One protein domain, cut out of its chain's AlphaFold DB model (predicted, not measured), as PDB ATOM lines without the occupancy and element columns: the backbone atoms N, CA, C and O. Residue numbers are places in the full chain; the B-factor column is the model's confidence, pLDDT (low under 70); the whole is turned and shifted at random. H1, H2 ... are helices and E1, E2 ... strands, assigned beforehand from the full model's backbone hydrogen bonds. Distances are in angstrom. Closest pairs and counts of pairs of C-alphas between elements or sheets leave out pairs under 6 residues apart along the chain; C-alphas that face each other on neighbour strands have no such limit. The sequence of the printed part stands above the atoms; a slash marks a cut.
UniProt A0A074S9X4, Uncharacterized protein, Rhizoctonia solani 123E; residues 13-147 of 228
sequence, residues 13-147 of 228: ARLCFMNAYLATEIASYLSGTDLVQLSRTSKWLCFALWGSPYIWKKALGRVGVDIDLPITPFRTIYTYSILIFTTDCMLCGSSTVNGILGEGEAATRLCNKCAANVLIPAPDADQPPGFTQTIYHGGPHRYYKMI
ATOM      1  N   ALA A  13      88.000  81.973 111.693       47.50
ATOM      2  CA  ALA A  13      87.430  80.628 111.687       47.50
ATOM      3  C   ALA A  13      86.073  80.582 112.412       47.50
ATOM      4  O   ALA A  13      85.099  80.080 111.860       47.50
ATOM      5  N   ARG A  14      85.968  81.183 113.609       46.72
ATOM      6  CA  ARG A  14      84.720  81.216 114.390       46.72
ATOM      7  C   ARG A  14      83.576  81.938 113.666       46.72
ATOM      8  O   ARG A  14      82.445  81.467 113.745       46.72
ATOM      9  N   LEU A  15      83.852  83.031 112.943       52.59
ATOM     10  CA  LEU A  15      82.845  83.698 112.107       52.59
ATOM     11  C   LEU A  15      82.403  82.815 110.932       52.59
ATOM     12  O   LEU A  15      81.207  82.700 110.678       52.59
ATOM     13  N   CYS A  16      83.340  82.157 110.244       56.06
ATOM     14  CA  CYS A  16      83.016  81.257 109.134       56.06
ATOM     15  C   CYS A  16      82.170  80.057 109.589       56.06
ATOM     16  O   CYS A  16      81.190  79.721 108.928       56.06
ATOM     17  N   PHE A  17      82.497  79.454 110.736       57.19
ATOM     18  CA  PHE A  17      81.724  78.347 111.308       57.19
ATOM     19  C   PHE A  17      80.332  78.783 111.784       57.19
ATOM     20  O   PHE A  17      79.358  78.081 111.520       57.19
ATOM     21  N   MET A  18      80.202  79.954 112.422       60.16
ATOM     22  CA  MET A  18      78.891  80.501 112.806       60.16
ATOM     23  C   MET A  18      78.012  80.795 111.587       60.16
ATOM     24  O   MET A  18      76.830  80.457 111.590       60.16
ATOM     25  N   ASN A  19      78.593  81.355 110.524       68.88
ATOM     26  CA  ASN A  19      77.873  81.620 109.282       68.88
ATOM     27  C   ASN A  19      77.445  80.322 108.582       68.88
ATOM     28  O   ASN A  19      76.341  80.258 108.052       68.88
ATOM     29  N   ALA A  20      78.276  79.275 108.617       68.50
ATOM     30  CA  ALA A  20      77.924  77.964 108.073       68.50
ATOM     31  C   ALA A  20      76.791  77.286 108.863       68.50
ATOM     32  O   ALA A  20      75.893  76.696 108.262       68.50
ATOM     33  N   TYR A  21      76.792  77.408 110.196       77.44
ATOM     34  CA  TYR A  21      75.724  76.888 111.051       77.44
ATOM     35  C   TYR A  21      74.395  77.610 110.803       77.44
ATOM     36  O   TYR A  21      73.390  76.959 110.530       77.44
ATOM     37  N   LEU A  22      74.397  78.948 110.805       81.19
ATOM     38  CA  LEU A  22      73.201  79.741 110.505       81.19
ATOM     39  C   LEU A  22      72.677  79.463 109.092       81.19
ATOM     40  O   LEU A  22      71.476  79.291 108.911       81.19
ATOM     41  N   ALA A  23      73.563  79.358 108.097       80.00
ATOM     42  CA  ALA A  23      73.173  79.006 106.735       80.00
ATOM     43  C   ALA A  23      72.538  77.610 106.661       80.00
ATOM     44  O   ALA A  23      71.539  77.435 105.970       80.00
ATOM     45  N   THR A  24      73.081  76.635 107.396       80.69
ATOM     46  CA  THR A  24      72.529  75.274 107.493       80.69
ATOM     47  C   THR A  24      71.151  75.277 108.152       80.69
ATOM     48  O   THR A  24      70.239  74.612 107.664       80.69
ATOM     49  N   GLU A  25      70.976  76.053 109.224       86.75
ATOM     50  CA  GLU A  25      69.702  76.173 109.935       86.75
ATOM     51  C   GLU A  25      68.632  76.825 109.052       86.75
ATOM     52  O   GLU A  25      67.555  76.251 108.888       86.75
ATOM     53  N   ILE A  26      68.952  77.952 108.401       88.25
ATOM     54  CA  ILE A  26      68.066  78.635 107.441       88.25
ATOM     55  C   ILE A  26      67.700  77.691 106.293       88.25
ATOM     56  O   ILE A  26      66.521  77.521 105.982       88.25
ATOM     57  N   ALA A  27      68.695  77.032 105.695       87.81
ATOM     58  CA  ALA A  27      68.478  76.077 104.616       87.81
ATOM     59  C   ALA A  27      67.578  74.913 105.053       87.81
ATOM     60  O   ALA A  27      66.781  74.420 104.260       87.81
ATOM     61  N   SER A  28      67.611  74.522 106.329       88.19
ATOM     62  CA  SER A  28      66.736  73.475 106.852       88.19
ATOM     63  C   SER A  28      65.244  73.820 106.755       88.19
ATOM     64  O   SER A  28      64.430  72.900 106.788       88.19
ATOM     65  N   TYR A  29      64.852  75.092 106.616       90.25
ATOM     66  CA  TYR A  29      63.452  75.518 106.443       90.25
ATOM     67  C   TYR A  29      63.032  75.688 104.983       90.25
ATOM     68  O   TYR A  29      61.844  75.839 104.713       90.25
ATOM     69  N   LEU A  30      63.973  75.623 104.042       91.31
ATOM     70  CA  LEU A  30      63.669  75.748 102.622       91.31
ATOM     71  C   LEU A  30      62.943  74.506 102.089       91.31
ATOM     72  O   LEU A  30      63.078  73.394 102.616       91.31
ATOM     73  N   SER A  31      62.168  74.708 101.022       91.44
ATOM     74  CA  SER A  31      61.597  73.604 100.253       91.44
ATOM     75  C   SER A  31      62.712  72.827  99.545       91.44
ATOM     76  O   SER A  31      63.781  73.366  99.253       91.44
ATOM     77  N   GLY A  32      62.478  71.549  99.238       88.38
ATOM     78  CA  GLY A  32      63.467  70.744  98.516       88.38
ATOM     79  C   GLY A  32      63.808  71.317  97.135       88.38
ATOM     80  O   GLY A  32      64.970  71.304  96.729       88.38
ATOM     81  N   THR A  33      62.823  71.900  96.446       88.00
ATOM     82  CA  THR A  33      63.015  72.628  95.182       88.00
ATOM     83  C   THR A  33      63.958  73.814  95.359       88.00
ATOM     84  O   THR A  33      64.922  73.946  94.601       88.00
ATOM     85  N   ASP A  34      63.736  74.638  96.386       90.69
ATOM     86  CA  ASP A  34      64.561  75.821  96.652       90.69
ATOM     87  C   ASP A  34      65.979  75.431  97.058       90.69
ATOM     88  O   ASP A  34      66.935  76.075  96.636       90.69
ATOM     89  N   LEU A  35      66.138  74.344  97.816       89.75
ATOM     90  CA  LEU A  35      67.445  73.798  98.172       89.75
ATOM     91  C   LEU A  35      68.250  73.391  96.941       89.75
ATOM     92  O   LEU A  35      69.432  73.735  96.832       89.75
ATOM     93  N   VAL A  36      67.620  72.699  95.985       86.81
ATOM     94  CA  VAL A  36      68.295  72.323  94.738       86.81
ATOM     95  C   VAL A  36      68.671  73.567  93.940       86.81
ATOM     96  O   VAL A  36      69.813  73.663  93.487       86.81
ATOM     97  N   GLN A  37      67.773  74.546  93.809       86.19
ATOM     98  CA  GLN A  37      68.086  75.792  93.103       86.19
ATOM     99  C   GLN A  37      69.217  76.564  93.786       86.19
ATOM    100  O   GLN A  37      70.187  76.944  93.130       86.19
ATOM    101  N   LEU A  38      69.159  76.712  95.110       85.62
ATOM    102  CA  LEU A  38      70.178  77.383  95.908       85.62
ATOM    103  C   LEU A  38      71.545  76.712  95.742       85.62
ATOM    104  O   LEU A  38      72.541  77.404  95.522       85.62
ATOM    105  N   SER A  39      71.595  75.376  95.739       84.50
ATOM    106  CA  SER A  39      72.833  74.618  95.517       84.50
ATOM    107  C   SER A  39      73.475  74.882  94.148       84.50
ATOM    108  O   SER A  39      74.691  74.782  94.011       84.50
ATOM    109  N   ARG A  40      72.690  75.272  93.135       81.19
ATOM    110  CA  ARG A  40      73.175  75.550  91.771       81.19
ATOM    111  C   ARG A  40      73.687  76.974  91.582       81.19
ATOM    112  O   ARG A  40      74.392  77.240  90.611       81.19
ATOM    113  N   THR A  41      73.359  77.887  92.495       80.25
ATOM    114  CA  THR A  41      73.713  79.312  92.366       80.25
ATOM    115  C   THR A  41      75.207  79.595  92.516       80.25
ATOM    116  O   THR A  41      75.723  80.529  91.905       80.25
ATOM    117  N   SER A  42      75.933  78.798  93.308       81.25
ATOM    118  CA  SER A  42      77.383  78.930  93.463       81.25
ATOM    119  C   SER A  42      78.032  77.609  93.867       81.25
ATOM    120  O   SER A  42      77.419  76.772  94.523       81.25
ATOM    121  N   LYS A  43      79.320  77.445  93.540       74.38
ATOM    122  CA  LYS A  43      80.099  76.270  93.965       74.38
ATOM    123  C   LYS A  43      80.178  76.155  95.486       74.38
ATOM    124  O   LYS A  43      80.094  75.052  96.007       74.38
ATOM    125  N   TRP A  44      80.321  77.277  96.193       78.12
ATOM    126  CA  TRP A  44      80.386  77.269  97.652       78.12
ATOM    127  C   TRP A  44      79.067  76.793  98.275       78.12
ATOM    128  O   TRP A  44      79.097  75.893  99.106       78.12
ATOM    129  N   LEU A  45      77.915  77.307  97.816       77.50
ATOM    130  CA  LEU A  45      76.597  76.837  98.273       77.50
ATOM    131  C   LEU A  45      76.341  75.380  97.892       77.50
ATOM    132  O   LEU A  45      75.788  74.639  98.695       77.50
ATOM    133  N   CYS A  46      76.788  74.953  96.709       79.56
ATOM    134  CA  CYS A  46      76.776  73.552  96.299       79.56
ATOM    135  C   CYS A  46      77.485  72.690  97.355       79.56
ATOM    136  O   CYS A  46      76.865  71.823  97.964       79.56
ATOM    137  N   PHE A  47      78.752  72.981  97.658       75.69
ATOM    138  CA  PHE A  47      79.511  72.215  98.648       75.69
ATOM    139  C   PHE A  47      78.929  72.307 100.062       75.69
ATOM    140  O   PHE A  47      78.865  71.291 100.749       75.69
ATOM    141  N   ALA A  48      78.476  73.486 100.494       79.50
ATOM    142  CA  ALA A  48      77.915  73.677 101.828       79.50
ATOM    143  C   ALA A  48      76.599  72.904 102.021       79.50
ATOM    144  O   ALA A  48      76.424  72.226 103.031       79.50
ATOM    145  N   LEU A  49      75.689  72.967 101.045       82.75
ATOM    146  CA  LEU A  49      74.391  72.298 101.126       82.75
ATOM    147  C   LEU A  49      74.523  70.790 100.923       82.75
ATOM    148  O   LEU A  49      73.954  70.025 101.697       82.75
ATOM    149  N   TRP A  50      75.284  70.334  99.925       80.44
ATOM    150  CA  TRP A  50      75.491  68.896  99.702       80.44
ATOM    151  C   TRP A  50      76.361  68.245 100.777       80.44
ATOM    152  O   TRP A  50      76.206  67.060 101.048       80.44
ATOM    153  N   GLY A  51      77.227  69.020 101.433       76.31
ATOM    154  CA  GLY A  51      78.007  68.586 102.590       76.31
ATOM    155  C   GLY A  51      77.195  68.436 103.880       76.31
ATOM    156  O   GLY A  51      77.748  67.985 104.879       76.31
ATOM    157  N   SER A  52      75.902  68.784 103.878       82.81
ATOM    158  CA  SER A  52      75.016  68.668 105.040       82.81
ATOM    159  C   SER A  52      73.874  67.671 104.781       82.81
ATOM    160  O   SER A  52      72.769  68.066 104.391       82.81
ATOM    161  N   PRO A  53      74.092  66.360 105.025       81.56
ATOM    162  CA  PRO A  53      73.070  65.327 104.829       81.56
ATOM    163  C   PRO A  53      71.783  65.584 105.618       81.56
ATOM    164  O   PRO A  53      70.701  65.202 105.180       81.56
ATOM    165  N   TYR A  54      71.897  66.249 106.771       84.31
ATOM    166  CA  TYR A  54      70.769  66.601 107.629       84.31
ATOM    167  C   TYR A  54      69.712  67.444 106.901       84.31
ATOM    168  O   TYR A  54      68.525  67.136 106.999       84.31
ATOM    169  N   ILE A  55      70.129  68.457 106.128       87.56
ATOM    170  CA  ILE A  55      69.203  69.330 105.386       87.56
ATOM    171  C   ILE A  55      68.368  68.497 104.407       87.56
ATOM    172  O   ILE A  55      67.146  68.622 104.359       87.56
ATOM    173  N   TRP A  56      69.025  67.612 103.657       85.81
ATOM    174  CA  TRP A  56      68.379  66.800 102.628       85.81
ATOM    175  C   TRP A  56      67.491  65.708 103.210       85.81
ATOM    176  O   TRP A  56      66.380  65.525 102.723       85.81
ATOM    177  N   LYS A  57      67.916  65.043 104.292       84.25
ATOM    178  CA  LYS A  57      67.057  64.100 105.026       84.25
ATOM    179  C   LYS A  57      65.788  64.784 105.529       84.25
ATOM    180  O   LYS A  57      64.695  64.273 105.318       84.25
ATOM    181  N   LYS A  58      65.918  65.972 106.127       86.56
ATOM    182  CA  LYS A  58      64.772  66.758 106.608       86.56
ATOM    183  C   LYS A  58      63.849  67.173 105.459       86.56
ATOM    184  O   LYS A  58      62.633  67.077 105.592       86.56
ATOM    185  N   ALA A  59      64.409  67.606 104.328       87.88
ATOM    186  CA  ALA A  59      63.631  67.960 103.145       87.88
ATOM    187  C   ALA A  59      62.879  66.751 102.559       87.88
ATOM    188  O   ALA A  59      61.706  66.877 102.221       87.88
ATOM    189  N   LEU A  60      63.529  65.586 102.466       85.94
ATOM    190  CA  LEU A  60      62.946  64.344 101.940       85.94
ATOM    191  C   LEU A  60      61.862  63.783 102.872       85.94
ATOM    192  O   LEU A  60      60.780  63.431 102.407       85.94
ATOM    193  N   GLY A  61      62.083  63.836 104.187       84.50
ATOM    194  CA  GLY A  61      61.080  63.439 105.175       84.50
ATOM    195  C   GLY A  61      59.790  64.263 105.091       84.50
ATOM    196  O   GLY A  61      58.700  63.720 105.238       84.50
ATOM    197  N   ARG A  62      59.872  65.561 104.756       85.94
ATOM    198  CA  ARG A  62      58.678  66.412 104.556       85.94
ATOM    199  C   ARG A  62      57.799  65.979 103.385       85.94
ATOM    200  O   ARG A  62      56.614  66.292 103.389       85.94
ATOM    201  N   VAL A  63      58.366  65.298 102.393       84.38
ATOM    202  CA  VAL A  63      57.630  64.770 101.233       84.38
ATOM    203  C   VAL A  63      57.342  63.272 101.363       84.38
ATOM    204  O   VAL A  63      57.024  62.620 100.375       84.38
ATOM    205  N   GLY A  64      57.437  62.727 102.583       82.62
ATOM    206  CA  GLY A  64      57.111  61.332 102.880       82.62
ATOM    207  C   GLY A  64      58.141  60.322 102.376       82.62
ATOM    208  O   GLY A  64      57.849  59.132 102.330       82.62
ATOM    209  N   VAL A  65      59.336  60.776 101.986       78.38
ATOM    210  CA  VAL A  65      60.435  59.891 101.596       78.38
ATOM    211  C   VAL A  65      61.280  59.651 102.838       78.38
ATOM    212  O   VAL A  65      62.154  60.457 103.169       78.38
ATOM    213  N   ASP A  66      60.976  58.566 103.547       67.50
ATOM    214  CA  ASP A  66      61.774  58.146 104.691       67.50
ATOM    215  C   ASP A  66      63.010  57.392 104.209       67.50
ATOM    216  O   ASP A  66      62.946  56.502 103.357       67.50
ATOM    217  N   ILE A  67      64.164  57.834 104.687       64.31
ATOM    218  CA  ILE A  67      65.454  57.434 104.151       64.31
ATOM    219  C   ILE A  67      66.314  56.907 105.292       64.31
ATOM    220  O   ILE A  67      67.137  57.623 105.872       64.31
ATOM    221  N   ASP A  68      66.208  55.597 105.491       58.69
ATOM    222  CA  ASP A  68      67.221  54.761 106.140       58.69
ATOM    223  C   ASP A  68      68.368  54.436 105.166       58.69
ATOM    224  O   ASP A  68      68.954  53.353 105.185       58.69
ATOM    225  N   LEU A  69      68.698  55.356 104.245       51.97
ATOM    226  CA  LEU A  69      69.808  55.118 103.326       51.97
ATOM    227  C   LEU A  69      71.104  55.021 104.139       51.97
ATOM    228  O   LEU A  69      71.348  55.876 105.009       51.97
ATOM    229  N   PRO A  70      71.970  54.038 103.821       47.38
ATOM    230  CA  PRO A  70      73.326  54.035 104.330       47.38
ATOM    231  C   PRO A  70      73.947  55.401 104.037       47.38
ATOM    232  O   PRO A  70      73.708  56.003 102.987       47.38
ATOM    233  N   ILE A  71      74.727  55.907 104.990       46.38
ATOM    234  CA  ILE A  71      75.426  57.194 104.905       46.38
ATOM    235  C   ILE A  71      76.593  57.060 103.904       46.38
ATOM    236  O   ILE A  71      77.742  57.345 104.220       46.38
ATOM    237  N   THR A  72      76.340  56.578 102.685       46.28
ATOM    238  CA  THR A  72      77.247  56.744 101.556       46.28
ATOM    239  C   THR A  72      77.065  58.191 101.088       46.28
ATOM    240  O   THR A  72      76.094  58.506 100.396       46.28
ATOM    241  N   PRO A  73      77.932  59.132 101.507       43.16
ATOM    242  CA  PRO A  73      77.493  60.497 101.818       43.16
ATOM    243  C   PRO A  73      77.160  61.370 100.603       43.16
ATOM    244  O   PRO A  73      76.805  62.532 100.765       43.16
ATOM    245  N   PHE A  74      77.280  60.853  99.379       47.56
ATOM    246  CA  PHE A  74      77.327  61.703  98.191       47.56
ATOM    247  C   PHE A  74      76.546  61.190  96.987       47.56
ATOM    248  O   PHE A  74      76.270  61.980  96.088       47.56
ATOM    249  N   ARG A  75      76.185  59.902  96.924       54.25
ATOM    250  CA  ARG A  75      75.504  59.367  95.733       54.25
ATOM    251  C   ARG A  75      74.014  59.210  95.925       54.25
ATOM    252  O   ARG A  75      73.267  59.711  95.095       54.25
ATOM    253  N   THR A  76      73.579  58.574  97.000       65.94
ATOM    254  CA  THR A  76      72.173  58.204  97.165       65.94
ATOM    255  C   THR A  76      71.321  59.417  97.511       65.94
ATOM    256  O   THR A  76      70.532  59.849  96.677       65.94
ATOM    257  N   ILE A  77      71.537  60.046  98.667       70.25
ATOM    258  CA  ILE A  77      70.719  61.180  99.140       70.25
ATOM    259  C   ILE A  77      70.680  62.323  98.119       70.25
ATOM    260  O   ILE A  77      69.615  62.870  97.846       70.25
ATOM    261  N   TYR A  78      71.821  62.659  97.519       74.25
ATOM    262  CA  TYR A  78      71.922  63.689  96.486       74.25
ATOM    263  C   TYR A  78      71.081  63.346  95.243       74.25
ATOM    264  O   TYR A  78      70.285  64.164  94.773       74.25
ATOM    265  N   THR A  79      71.232  62.122  94.732       73.56
ATOM    266  CA  THR A  79      70.512  61.664  93.539       73.56
ATOM    267  C   THR A  79      69.016  61.645  93.810       73.56
ATOM    268  O   THR A  79      68.256  62.226  93.042       73.56
ATOM    269  N   TYR A  80      68.600  61.097  94.954       76.31
ATOM    270  CA  TYR A  80      67.208  61.118  95.390       76.31
ATOM    271  C   TYR A  80      66.669  62.538  95.531       76.31
ATOM    272  O   TYR A  80      65.593  62.825  95.023       76.31
ATOM    273  N   SER A  81      67.425  63.452  96.134       78.62
ATOM    274  CA  SER A  81      67.003  64.847  96.293       78.62
ATOM    275  C   SER A  81      66.697  65.506  94.951       78.62
ATOM    276  O   SER A  81      65.658  66.136  94.788       78.62
ATOM    277  N   ILE A  82      67.562  65.327  93.952       80.62
ATOM    278  CA  ILE A  82      67.313  65.883  92.617       80.62
ATOM    279  C   ILE A  82      66.143  65.195  91.930       80.62
ATOM    280  O   ILE A  82      65.322  65.868  91.310       80.62
ATOM    281  N   LEU A  83      66.051  63.872  92.026       81.88
ATOM    282  CA  LEU A  83      64.973  63.120  91.396       81.88
ATOM    283  C   LEU A  83      63.606  63.468  91.994       81.88
ATOM    284  O   LEU A  83      62.639  63.594  91.247       81.88
ATOM    285  N   ILE A  84      63.527  63.669  93.306       84.56
ATOM    286  CA  ILE A  84      62.285  63.984  94.012       84.56
ATOM    287  C   ILE A  84      61.901  65.459  93.846       84.56
ATOM    288  O   ILE A  84      60.735  65.757  93.606       84.56
ATOM    289  N   PHE A  85      62.859  66.387  93.926       87.00
ATOM    290  CA  PHE A  85      62.557  67.826  93.944       87.00
ATOM    291  C   PHE A  85      62.681  68.534  92.599       87.00
ATOM    292  O   PHE A  85      62.357  69.713  92.505       87.00
ATOM    293  N   THR A  86      63.163  67.875  91.550       87.06
ATOM    294  CA  THR A  86      63.234  68.483  90.214       87.06
ATOM    295  C   THR A  86      62.606  67.578  89.179       87.06
ATOM    296  O   THR A  86      62.352  66.411  89.446       87.06
ATOM    297  N   THR A  87      62.401  68.104  87.976       87.69
ATOM    298  CA  THR A  87      62.019  67.349  86.776       87.69
ATOM    299  C   THR A  87      63.185  67.267  85.792       87.69
ATOM    300  O   THR A  87      62.991  67.085  84.594       87.69
ATOM    301  N   ASP A  88      64.418  67.436  86.269       82.94
ATOM    302  CA  ASP A  88      65.567  67.583  85.387       82.94
ATOM    303  C   ASP A  88      66.083  66.232  84.897       82.94
ATOM    304  O   ASP A  88      66.145  65.241  85.630       82.94
ATOM    305  N   CYS A  89      66.526  66.213  83.643       81.44
ATOM    306  CA  CYS A  89      67.351  65.143  83.117       81.44
ATOM    307  C   CYS A  89      68.700  65.146  83.845       81.44
ATOM    308  O   CYS A  89      69.453  66.115  83.758       81.44
ATOM    309  N   MET A  90      69.062  64.041  84.494       80.69
ATOM    310  CA  MET A  90      70.330  63.916  85.217       80.69
ATOM    311  C   MET A  90      71.564  64.009  84.308       80.69
ATOM    312  O   MET A  90      72.651  64.341  84.782       80.69
ATOM    313  N   LEU A  91      71.410  63.745  83.004       79.50
ATOM    314  CA  LEU A  91      72.511  63.811  82.042       79.50
ATOM    315  C   LEU A  91      72.722  65.201  81.440       79.50
ATOM    316  O   LEU A  91      73.861  65.630  81.325       79.50
ATOM    317  N   CYS A  92      71.672  65.911  81.035       78.00
ATOM    318  CA  CYS A  92      71.833  67.200  80.347       78.00
ATOM    319  C   CYS A  92      71.243  68.396  81.101       78.00
ATOM    320  O   CYS A  92      71.412  69.528  80.663       78.00
ATOM    321  N   GLY A  93      70.535  68.163  82.207       79.81
ATOM    322  CA  GLY A  93      69.880  69.205  82.994       79.81
ATOM    323  C   GLY A  93      68.621  69.798  82.355       79.81
ATOM    324  O   GLY A  93      68.055  70.719  82.933       79.81
ATOM    325  N   SER A  94      68.171  69.312  81.189       84.38
ATOM    326  CA  SER A  94      66.915  69.767  80.576       84.38
ATOM    327  C   SER A  94      65.708  69.246  81.352       84.38
ATOM    328  O   SER A  94      65.690  68.063  81.695       84.38
ATOM    329  N   SER A  95      64.670  70.064  81.524       86.38
ATOM    330  CA  SER A  95      63.408  69.606  82.117       86.38
ATOM    331  C   SER A  95      62.768  68.486  81.285       86.38
ATOM    332  O   SER A  95      62.853  68.472  80.053       86.38
ATOM    333  N   THR A  96      62.160  67.512  81.957       83.25
ATOM    334  CA  THR A  96      61.505  66.360  81.344       83.25
ATOM    335  C   THR A  96      60.349  65.859  82.208       83.25
ATOM    336  O   THR A  96      60.427  65.843  83.430       83.25
ATOM    337  N   VAL A  97      59.279  65.410  81.553       83.88
ATOM    338  CA  VAL A  97      58.121  64.765  82.196       83.88
ATOM    339  C   VAL A  97      58.321  63.261  82.410       83.88
ATOM    340  O   VAL A  97      57.403  62.564  82.831       83.88
ATOM    341  N   ASN A  98      59.507  62.742  82.087       79.75
ATOM    342  CA  ASN A  98      59.790  61.320  82.188       79.75
ATOM    343  C   ASN A  98      59.872  60.875  83.652       79.75
ATOM    344  O   ASN A  98      60.349  61.606  84.529       79.75
ATOM    345  N   GLY A  99      59.429  59.642  83.894       76.69
ATOM    346  CA  GLY A  99      59.522  58.999  85.197       76.69
ATOM    347  C   GLY A  99      60.968  58.759  85.636       76.69
ATOM    348  O   GLY A  99      61.917  58.864  84.853       76.69
ATOM    349  N   ILE A 100      61.124  58.432  86.917       78.19
ATOM    350  CA  ILE A 100      62.391  57.940  87.457       78.19
ATOM    351  C   ILE A 100      62.561  56.487  86.990       78.19
ATOM    352  O   ILE A 100      61.644  55.677  87.088       78.19
ATOM    353  N   LEU A 101      63.729  56.186  86.437       73.25
ATOM    354  CA  LEU A 101      64.169  54.882  85.962       73.25
ATOM    355  C   LEU A 101      64.977  54.193  87.058       73.25
ATOM    356  O   LEU A 101      65.889  54.812  87.602       73.25
ATOM    357  N   GLY A 102      64.724  52.905  87.288       66.31
ATOM    358  CA  GLY A 102      65.473  52.096  88.250       66.31
ATOM    359  C   GLY A 102      65.118  52.382  89.710       66.31
ATOM    360  O   GLY A 102      64.266  53.211  90.017       66.31
ATOM    361  N   GLU A 103      65.798  51.673  90.604       62.16
ATOM    362  CA  GLU A 103      65.608  51.745  92.053       62.16
ATOM    363  C   GLU A 103      66.962  51.927  92.754       62.16
ATOM    364  O   GLU A 103      68.029  51.680  92.176       62.16
ATOM    365  N   GLY A 104      66.940  52.366  94.012       64.31
ATOM    366  CA  GLY A 104      68.147  52.445  94.836       64.31
ATOM    367  C   GLY A 104      69.182  53.439  94.300       64.31
ATOM    368  O   GLY A 104      68.860  54.571  93.944       64.31
ATOM    369  N   GLU A 105      70.445  53.020  94.269       58.09
ATOM    370  CA  GLU A 105      71.577  53.854  93.843       58.09
ATOM    371  C   GLU A 105      71.657  54.058  92.321       58.09
ATOM    372  O   GLU A 105      72.403  54.918  91.850       58.09
ATOM    373  N   ALA A 106      70.900  53.271  91.551       65.25
ATOM    374  CA  ALA A 106      70.848  53.337  90.092       65.25
ATOM    375  C   ALA A 106      69.687  54.203  89.572       65.25
ATOM    376  O   ALA A 106      69.512  54.324  88.356       65.25
ATOM    377  N   ALA A 107      68.902  54.800  90.476       71.75
ATOM    378  CA  ALA A 107      67.772  55.640  90.119       71.75
ATOM    379  C   ALA A 107      68.226  56.839  89.262       71.75
ATOM    380  O   ALA A 107      69.174  57.548  89.607       71.75
ATOM    381  N   THR A 108      67.552  57.092  88.139       78.00
ATOM    382  CA  THR A 108      67.847  58.244  87.275       78.00
ATOM    383  C   THR A 108      66.605  58.812  86.604       78.00
ATOM    384  O   THR A 108      65.636  58.101  86.399       78.00
ATOM    385  N   ARG A 109      66.636  60.068  86.155       82.00
ATOM    386  CA  ARG A 109      65.625  60.628  85.246       82.00
ATOM    387  C   ARG A 109      66.326  61.142  84.004       82.00
ATOM    388  O   ARG A 109      67.253  61.941  84.107       82.00
ATOM    389  N   LEU A 110      65.883  60.704  82.829       80.44
ATOM    390  CA  LEU A 110      66.478  61.072  81.544       80.44
ATOM    391  C   LEU A 110      65.418  61.665  80.621       80.44
ATOM    392  O   LEU A 110      64.328  61.115  80.513       80.44
ATOM    393  N   CYS A 111      65.747  62.739  79.899       80.88
ATOM    394  CA  CYS A 111      64.903  63.203  78.796       80.88
ATOM    395  C   CYS A 111      64.986  62.236  77.606       80.88
ATOM    396  O   CYS A 111      65.959  61.493  77.478       80.88
ATOM    397  N   ASN A 112      64.009  62.290  76.696       79.06
ATOM    398  CA  ASN A 112      63.920  61.378  75.545       79.06
ATOM    399  C   ASN A 112      65.218  61.310  74.726       79.06
ATOM    400  O   ASN A 112      65.688  60.223  74.403       79.06
ATOM    401  N   LYS A 113      65.860  62.459  74.472       82.75
ATOM    402  CA  LYS A 113      67.138  62.521  73.742       82.75
ATOM    403  C   LYS A 113      68.261  61.777  74.468       82.75
ATOM    404  O   LYS A 113      69.023  61.049  73.847       82.75
ATOM    405  N   CYS A 114      68.381  61.969  75.780       77.81
ATOM    406  CA  CYS A 114      69.418  61.320  76.578       77.81
ATOM    407  C   CYS A 114      69.143  59.826  76.754       77.81
ATOM    408  O   CYS A 114      70.064  59.032  76.600       77.81
ATOM    409  N   ALA A 115      67.889  59.451  77.014       75.88
ATOM    410  CA  ALA A 115      67.450  58.066  77.139       75.88
ATOM    411  C   ALA A 115      67.778  57.252  75.876       75.88
ATOM    412  O   ALA A 115      68.396  56.197  75.986       75.88
ATOM    413  N   ALA A 116      67.481  57.793  74.690       70.88
ATOM    414  CA  ALA A 116      67.787  57.172  73.397       70.88
ATOM    415  C   ALA A 116      69.271  56.803  73.220       70.88
ATOM    416  O   ALA A 116      69.610  55.820  72.566       70.88
ATOM    417  N   ASN A 117      70.164  57.611  73.797       72.44
ATOM    418  CA  ASN A 117      71.603  57.472  73.610       72.44
ATOM    419  C   ASN A 117      72.249  56.488  74.593       72.44
ATOM    420  O   ASN A 117      73.318  55.949  74.297       72.44
ATOM    421  N   VAL A 118      71.642  56.291  75.768       70.56
ATOM    422  CA  VAL A 118      72.274  55.573  76.890       70.56
ATOM    423  C   VAL A 118      71.506  54.346  77.366       70.56
ATOM    424  O   VAL A 118      72.081  53.526  78.074       70.56
ATOM    425  N   LEU A 119      70.226  54.206  77.019       68.94
ATOM    426  CA  LEU A 119      69.449  53.025  77.377       68.94
ATOM    427  C   LEU A 119      69.559  51.976  76.274       68.94
ATOM    428  O   LEU A 119      69.508  52.292  75.086       68.94
ATOM    429  N   ILE A 120      69.709  50.719  76.685       65.56
ATOM    430  CA  ILE A 120      69.696  49.562  75.793       65.56
ATOM    431  C   ILE A 120      68.507  48.682  76.216       65.56
ATOM    432  O   ILE A 120      68.257  48.545  77.420       65.56
ATOM    433  N   PRO A 121      67.742  48.115  75.266       59.19
ATOM    434  CA  PRO A 121      66.700  47.141  75.587       59.19
ATOM    435  C   PRO A 121      67.283  45.997  76.425       59.19
ATOM    436  O   PRO A 121      68.366  45.502  76.108       59.19
ATOM    437  N   ALA A 122      66.607  45.600  77.508       58.12
ATOM    438  CA  ALA A 122      67.045  44.446  78.287       58.12
ATOM    439  C   ALA A 122      66.841  43.176  77.435       58.12
ATOM    440  O   ALA A 122      65.709  42.944  77.007       58.12
ATOM    441  N   PRO A 123      67.899  42.390  77.155       50.62
ATOM    442  CA  PRO A 123      67.810  41.233  76.262       50.62
ATOM    443  C   PRO A 123      66.961  40.090  76.838       50.62
ATOM    444  O   PRO A 123      66.413  39.313  76.067       50.62
ATOM    445  N   ASP A 124      66.808  40.035  78.164       53.50
ATOM    446  CA  ASP A 124      66.179  38.914  78.879       53.50
ATOM    447  C   ASP A 124      64.751  39.216  79.366       53.50
ATOM    448  O   ASP A 124      64.147  38.409  80.066       53.50
ATOM    449  N   ALA A 125      64.208  40.396  79.056       56.12
ATOM    450  CA  ALA A 125      62.831  40.722  79.408       56.12
ATOM    451  C   ALA A 125      61.915  40.334  78.243       56.12
ATOM    452  O   ALA A 125      62.128  40.822  77.134       56.12
ATOM    453  N   ASP A 126      60.890  39.513  78.500       54.28
ATOM    454  CA  ASP A 126      59.832  39.193  77.535       54.28
ATOM    455  C   ASP A 126      59.141  40.489  77.079       54.28
ATOM    456  O   ASP A 126      58.214  41.006  77.715       54.28
ATOM    457  N   GLN A 127      59.652  41.083  76.001       54.53
ATOM    458  CA  GLN A 127      59.102  42.301  75.428       54.53
ATOM    459  C   GLN A 127      57.843  41.936  74.639       54.53
ATOM    460  O   GLN A 127      57.910  41.082  73.752       54.53
ATOM    461  N   PRO A 128      56.696  42.589  74.899       52.09
ATOM    462  CA  PRO A 128      55.516  42.374  74.082       52.09
ATOM    463  C   PRO A 128      55.825  42.748  72.622       52.09
ATOM    464  O   PRO A 128      56.466  43.781  72.382       52.09
ATOM    465  N   PRO A 129      55.372  41.958  71.633       45.75
ATOM    466  CA  PRO A 129      55.553  42.299  70.227       45.75
ATOM    467  C   PRO A 129      54.905  43.667  69.950       45.75
ATOM    468  O   PRO A 129      53.702  43.837  70.124       45.75
ATOM    469  N   GLY A 130      55.721  44.665  69.583       52.66
ATOM    470  CA  GLY A 130      55.300  46.059  69.352       52.66
ATOM    471  C   GLY A 130      55.925  47.111  70.285       52.66
ATOM    472  O   GLY A 130      55.813  48.305  70.014       52.66
ATOM    473  N   PHE A 131      56.643  46.710  71.342       50.56
ATOM    474  CA  PHE A 131      57.243  47.650  72.310       50.56
ATOM    475  C   PHE A 131      58.470  48.429  71.806       50.56
ATOM    476  O   PHE A 131      58.920  49.375  72.454       50.56
ATOM    477  N   THR A 132      59.009  48.083  70.636       47.84
ATOM    478  CA  THR A 132      60.162  48.769  70.032       47.84
ATOM    479  C   THR A 132      59.880  50.225  69.646       47.84
ATOM    480  O   THR A 132      60.831  50.971  69.423       47.84
ATOM    481  N   GLN A 133      58.615  50.668  69.607       44.66
ATOM    482  CA  GLN A 133      58.248  52.027  69.176       44.66
ATOM    483  C   GLN A 133      57.727  52.954  70.289       44.66
ATOM    484  O   GLN A 133      57.745  54.170  70.112       44.66
ATOM    485  N   THR A 134      57.344  52.448  71.466       45.88
ATOM    486  CA  THR A 134      56.774  53.269  72.561       45.88
ATOM    487  C   THR A 134      57.790  53.668  73.638       45.88
ATOM    488  O   THR A 134      57.420  53.965  74.772       45.88
ATOM    489  N   ILE A 135      59.078  53.730  73.280       46.72
ATOM    490  CA  ILE A 135      60.219  54.042  74.168       46.72
ATOM    491  C   ILE A 135      60.050  55.390  74.920       46.72
ATOM    492  O   ILE A 135      60.685  55.612  75.949       46.72
ATOM    493  N   TYR A 136      59.189  56.298  74.445       50.12
ATOM    494  CA  TYR A 136      59.305  57.733  74.748       50.12
ATOM    495  C   TYR A 136      58.104  58.405  75.429       50.12
ATOM    496  O   TYR A 136      58.122  59.626  75.595       50.12
ATOM    497  N   HIS A 137      57.087  57.649  75.857       41.28
ATOM    498  CA  HIS A 137      55.858  58.219  76.434       41.28
ATOM    499  C   HIS A 137      55.412  57.528  77.729       41.28
ATOM    500  O   HIS A 137      54.288  57.052  77.831       41.28
ATOM    501  N   GLY A 138      56.296  57.455  78.730       43.75
ATOM    502  CA  GLY A 138      55.903  57.015  80.078       43.75
ATOM    503  C   GLY A 138      55.533  55.532  80.201       43.75
ATOM    504  O   GLY A 138      54.834  55.153  81.135       43.75
ATOM    505  N   GLY A 139      55.991  54.689  79.269       40.25
ATOM    506  CA  GLY A 139      55.851  53.239  79.382       40.25
ATOM    507  C   GLY A 139      56.671  52.672  80.553       40.25
ATOM    508  O   GLY A 139      57.676  53.268  80.945       40.25
ATOM    509  N   PRO A 140      56.280  51.516  81.118       42.62
ATOM    510  CA  PRO A 140      56.932  50.947  82.291       42.62
ATOM    511  C   PRO A 140      58.393  50.604  81.975       42.62
ATOM    512  O   PRO A 140      58.698  49.684  81.219       42.62
ATOM    513  N   HIS A 141      59.310  51.350  82.586       52.00
ATOM    514  CA  HIS A 141      60.753  51.303  82.334       52.00
ATOM    515  C   HIS A 141      61.451  50.009  82.795       52.00
ATOM    516  O   HIS A 141      62.666  49.882  82.670       52.00
ATOM    517  N   ARG A 142      60.675  49.023  83.260       48.09
ATOM    518  CA  ARG A 142      61.107  47.675  83.660       48.09
ATOM    519  C   ARG A 142      61.724  46.840  82.529       48.09
ATOM    520  O   ARG A 142      62.353  45.831  82.805       48.09
ATOM    521  N   TYR A 143      61.561  47.254  81.272       48.22
ATOM    522  CA  TYR A 143      62.057  46.529  80.092       48.22
ATOM    523  C   TYR A 143      63.431  47.003  79.585       48.22
ATOM    524  O   TYR A 143      63.914  46.520  78.559       48.22
ATOM    525  N   TYR A 144      64.074  47.954  80.271       52.50
ATOM    526  CA  TYR A 144      65.341  48.540  79.833       52.50
ATOM    527  C   TYR A 144      66.412  48.388  80.905       52.50
ATOM    528  O   TYR A 144      66.198  48.719  82.070       52.50
ATOM    529  N   LYS A 145      67.599  47.936  80.492       52.69
ATOM    530  CA  LYS A 145      68.781  47.911  81.352       52.69
ATOM    531  C   LYS A 145      69.571  49.186  81.096       52.69
ATOM    532  O   LYS A 145      69.894  49.515  79.952       52.69
ATOM    533  N   MET A 146      69.912  49.911  82.159       51.72
ATOM    534  CA  MET A 146      70.876  50.997  82.027       51.72
ATOM    535  C   MET A 146      72.243  50.380  81.735       51.72
ATOM    536  O   MET A 146      72.852  49.747  82.595       51.72
ATOM    537  N   ILE A 147      72.732  50.568  80.515       49.28
ATOM    538  CA  ILE A 147      74.105  50.242  80.152       49.28
ATOM    539  C   ILE A 147      74.727  51.548  79.693       49.28
ATOM    540  O   ILE A 147      74.551  51.972  78.553       49.28
TER     541      ILE A 147
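What this domain is: This is residues 13 to 147 of the 228 residues of an uncharacterized protein of Rhizoctonia solani 123E (UniProt A0A074S9X4). You are looking at a long, loose model with a cluster of short helices, H2 to H5, toward one end and a much smaller part, helix H6 with the strand hairpin E1 and E2, toward the other. Residues 13 to 19 of H1 stick out from the helix cluster, residues 86 to 111 wind between the two parts with no named element, and the loop of residues 122 to 143 makes the far end. The printed part has 135 residues, with six named helices and then two named strands, the strands an antiparallel sheet of order E1 - E2. The class is mostly helix, though under half of the residues are in named elements. The whole is loose, with a radius of gyration of the C-alphas of 17.8 A and spans of 65 by 28 by 23 A.

Where its parts are: Find C-alpha 13 at (87.430, 80.628, 111.687); from there H1, residues 13 to 27, runs 20.7 A. Next come H2, residues 32 to 41, 14.7 A long, and H3, residues 43 to 50, 10.4 A. H4, residues 53 to 62, covers 14.4 A, and H5, residues 76 to 85, covers 14.0 A. Look for C-alpha 112 at (63.920, 61.378, 75.545), where H6 begins; it spans residues 112 to 118, 10.3 A. E1 is residues 119 to 121, 6.7 A; E2 is residues 144 to 146, 6.4 A, ending at C-alpha 146, (70.876, 50.997, 82.027).

How they stand to each other: Start at H2, the hub, which touches three helices. H2 and H3 form a helical hairpin at a shallow tilt of 27 degrees, opposite ways, their closest C-alphas Ser 39 and Cys 46 at 4.2 A. H5 touches H2 about perpendicular, at 73 degrees, with C-alphas 33 and 85 closest at 5.0 A. H4 only just touches H2, with 3 pairs of C-alphas within 8 A, the closest Gly 32 and Ala 59 at 5.4 A. H4 also touches H5, closest at C-alphas 56 and 81, 6.8 A. H1 touches H3 at a steep tilt of 63 degrees, closest at C-alphas 24 and 49, 7.3 A. H6 is apart from H1, H2, H3, H4 and H5. In the hairpin E1 and E2, N 145 and O 120 are within hydrogen-bond range at 3.2 A. Every O i to N i+4 pair is within that range in H1 to H5, and 2 of 3 in H6.

The domain as a whole: The C-alphas farthest apart, those of Arg 14 and Pro 129, are 65.7 A apart. The printed part has no cut. The links H4 to H5, H5 to H6 and E1 to E2 are long. The model's pLDDT, 70.8 on average over the printed part, is under 70 at residues 13 to 20, 66 to 76, 102 to 106 and 119 to 147.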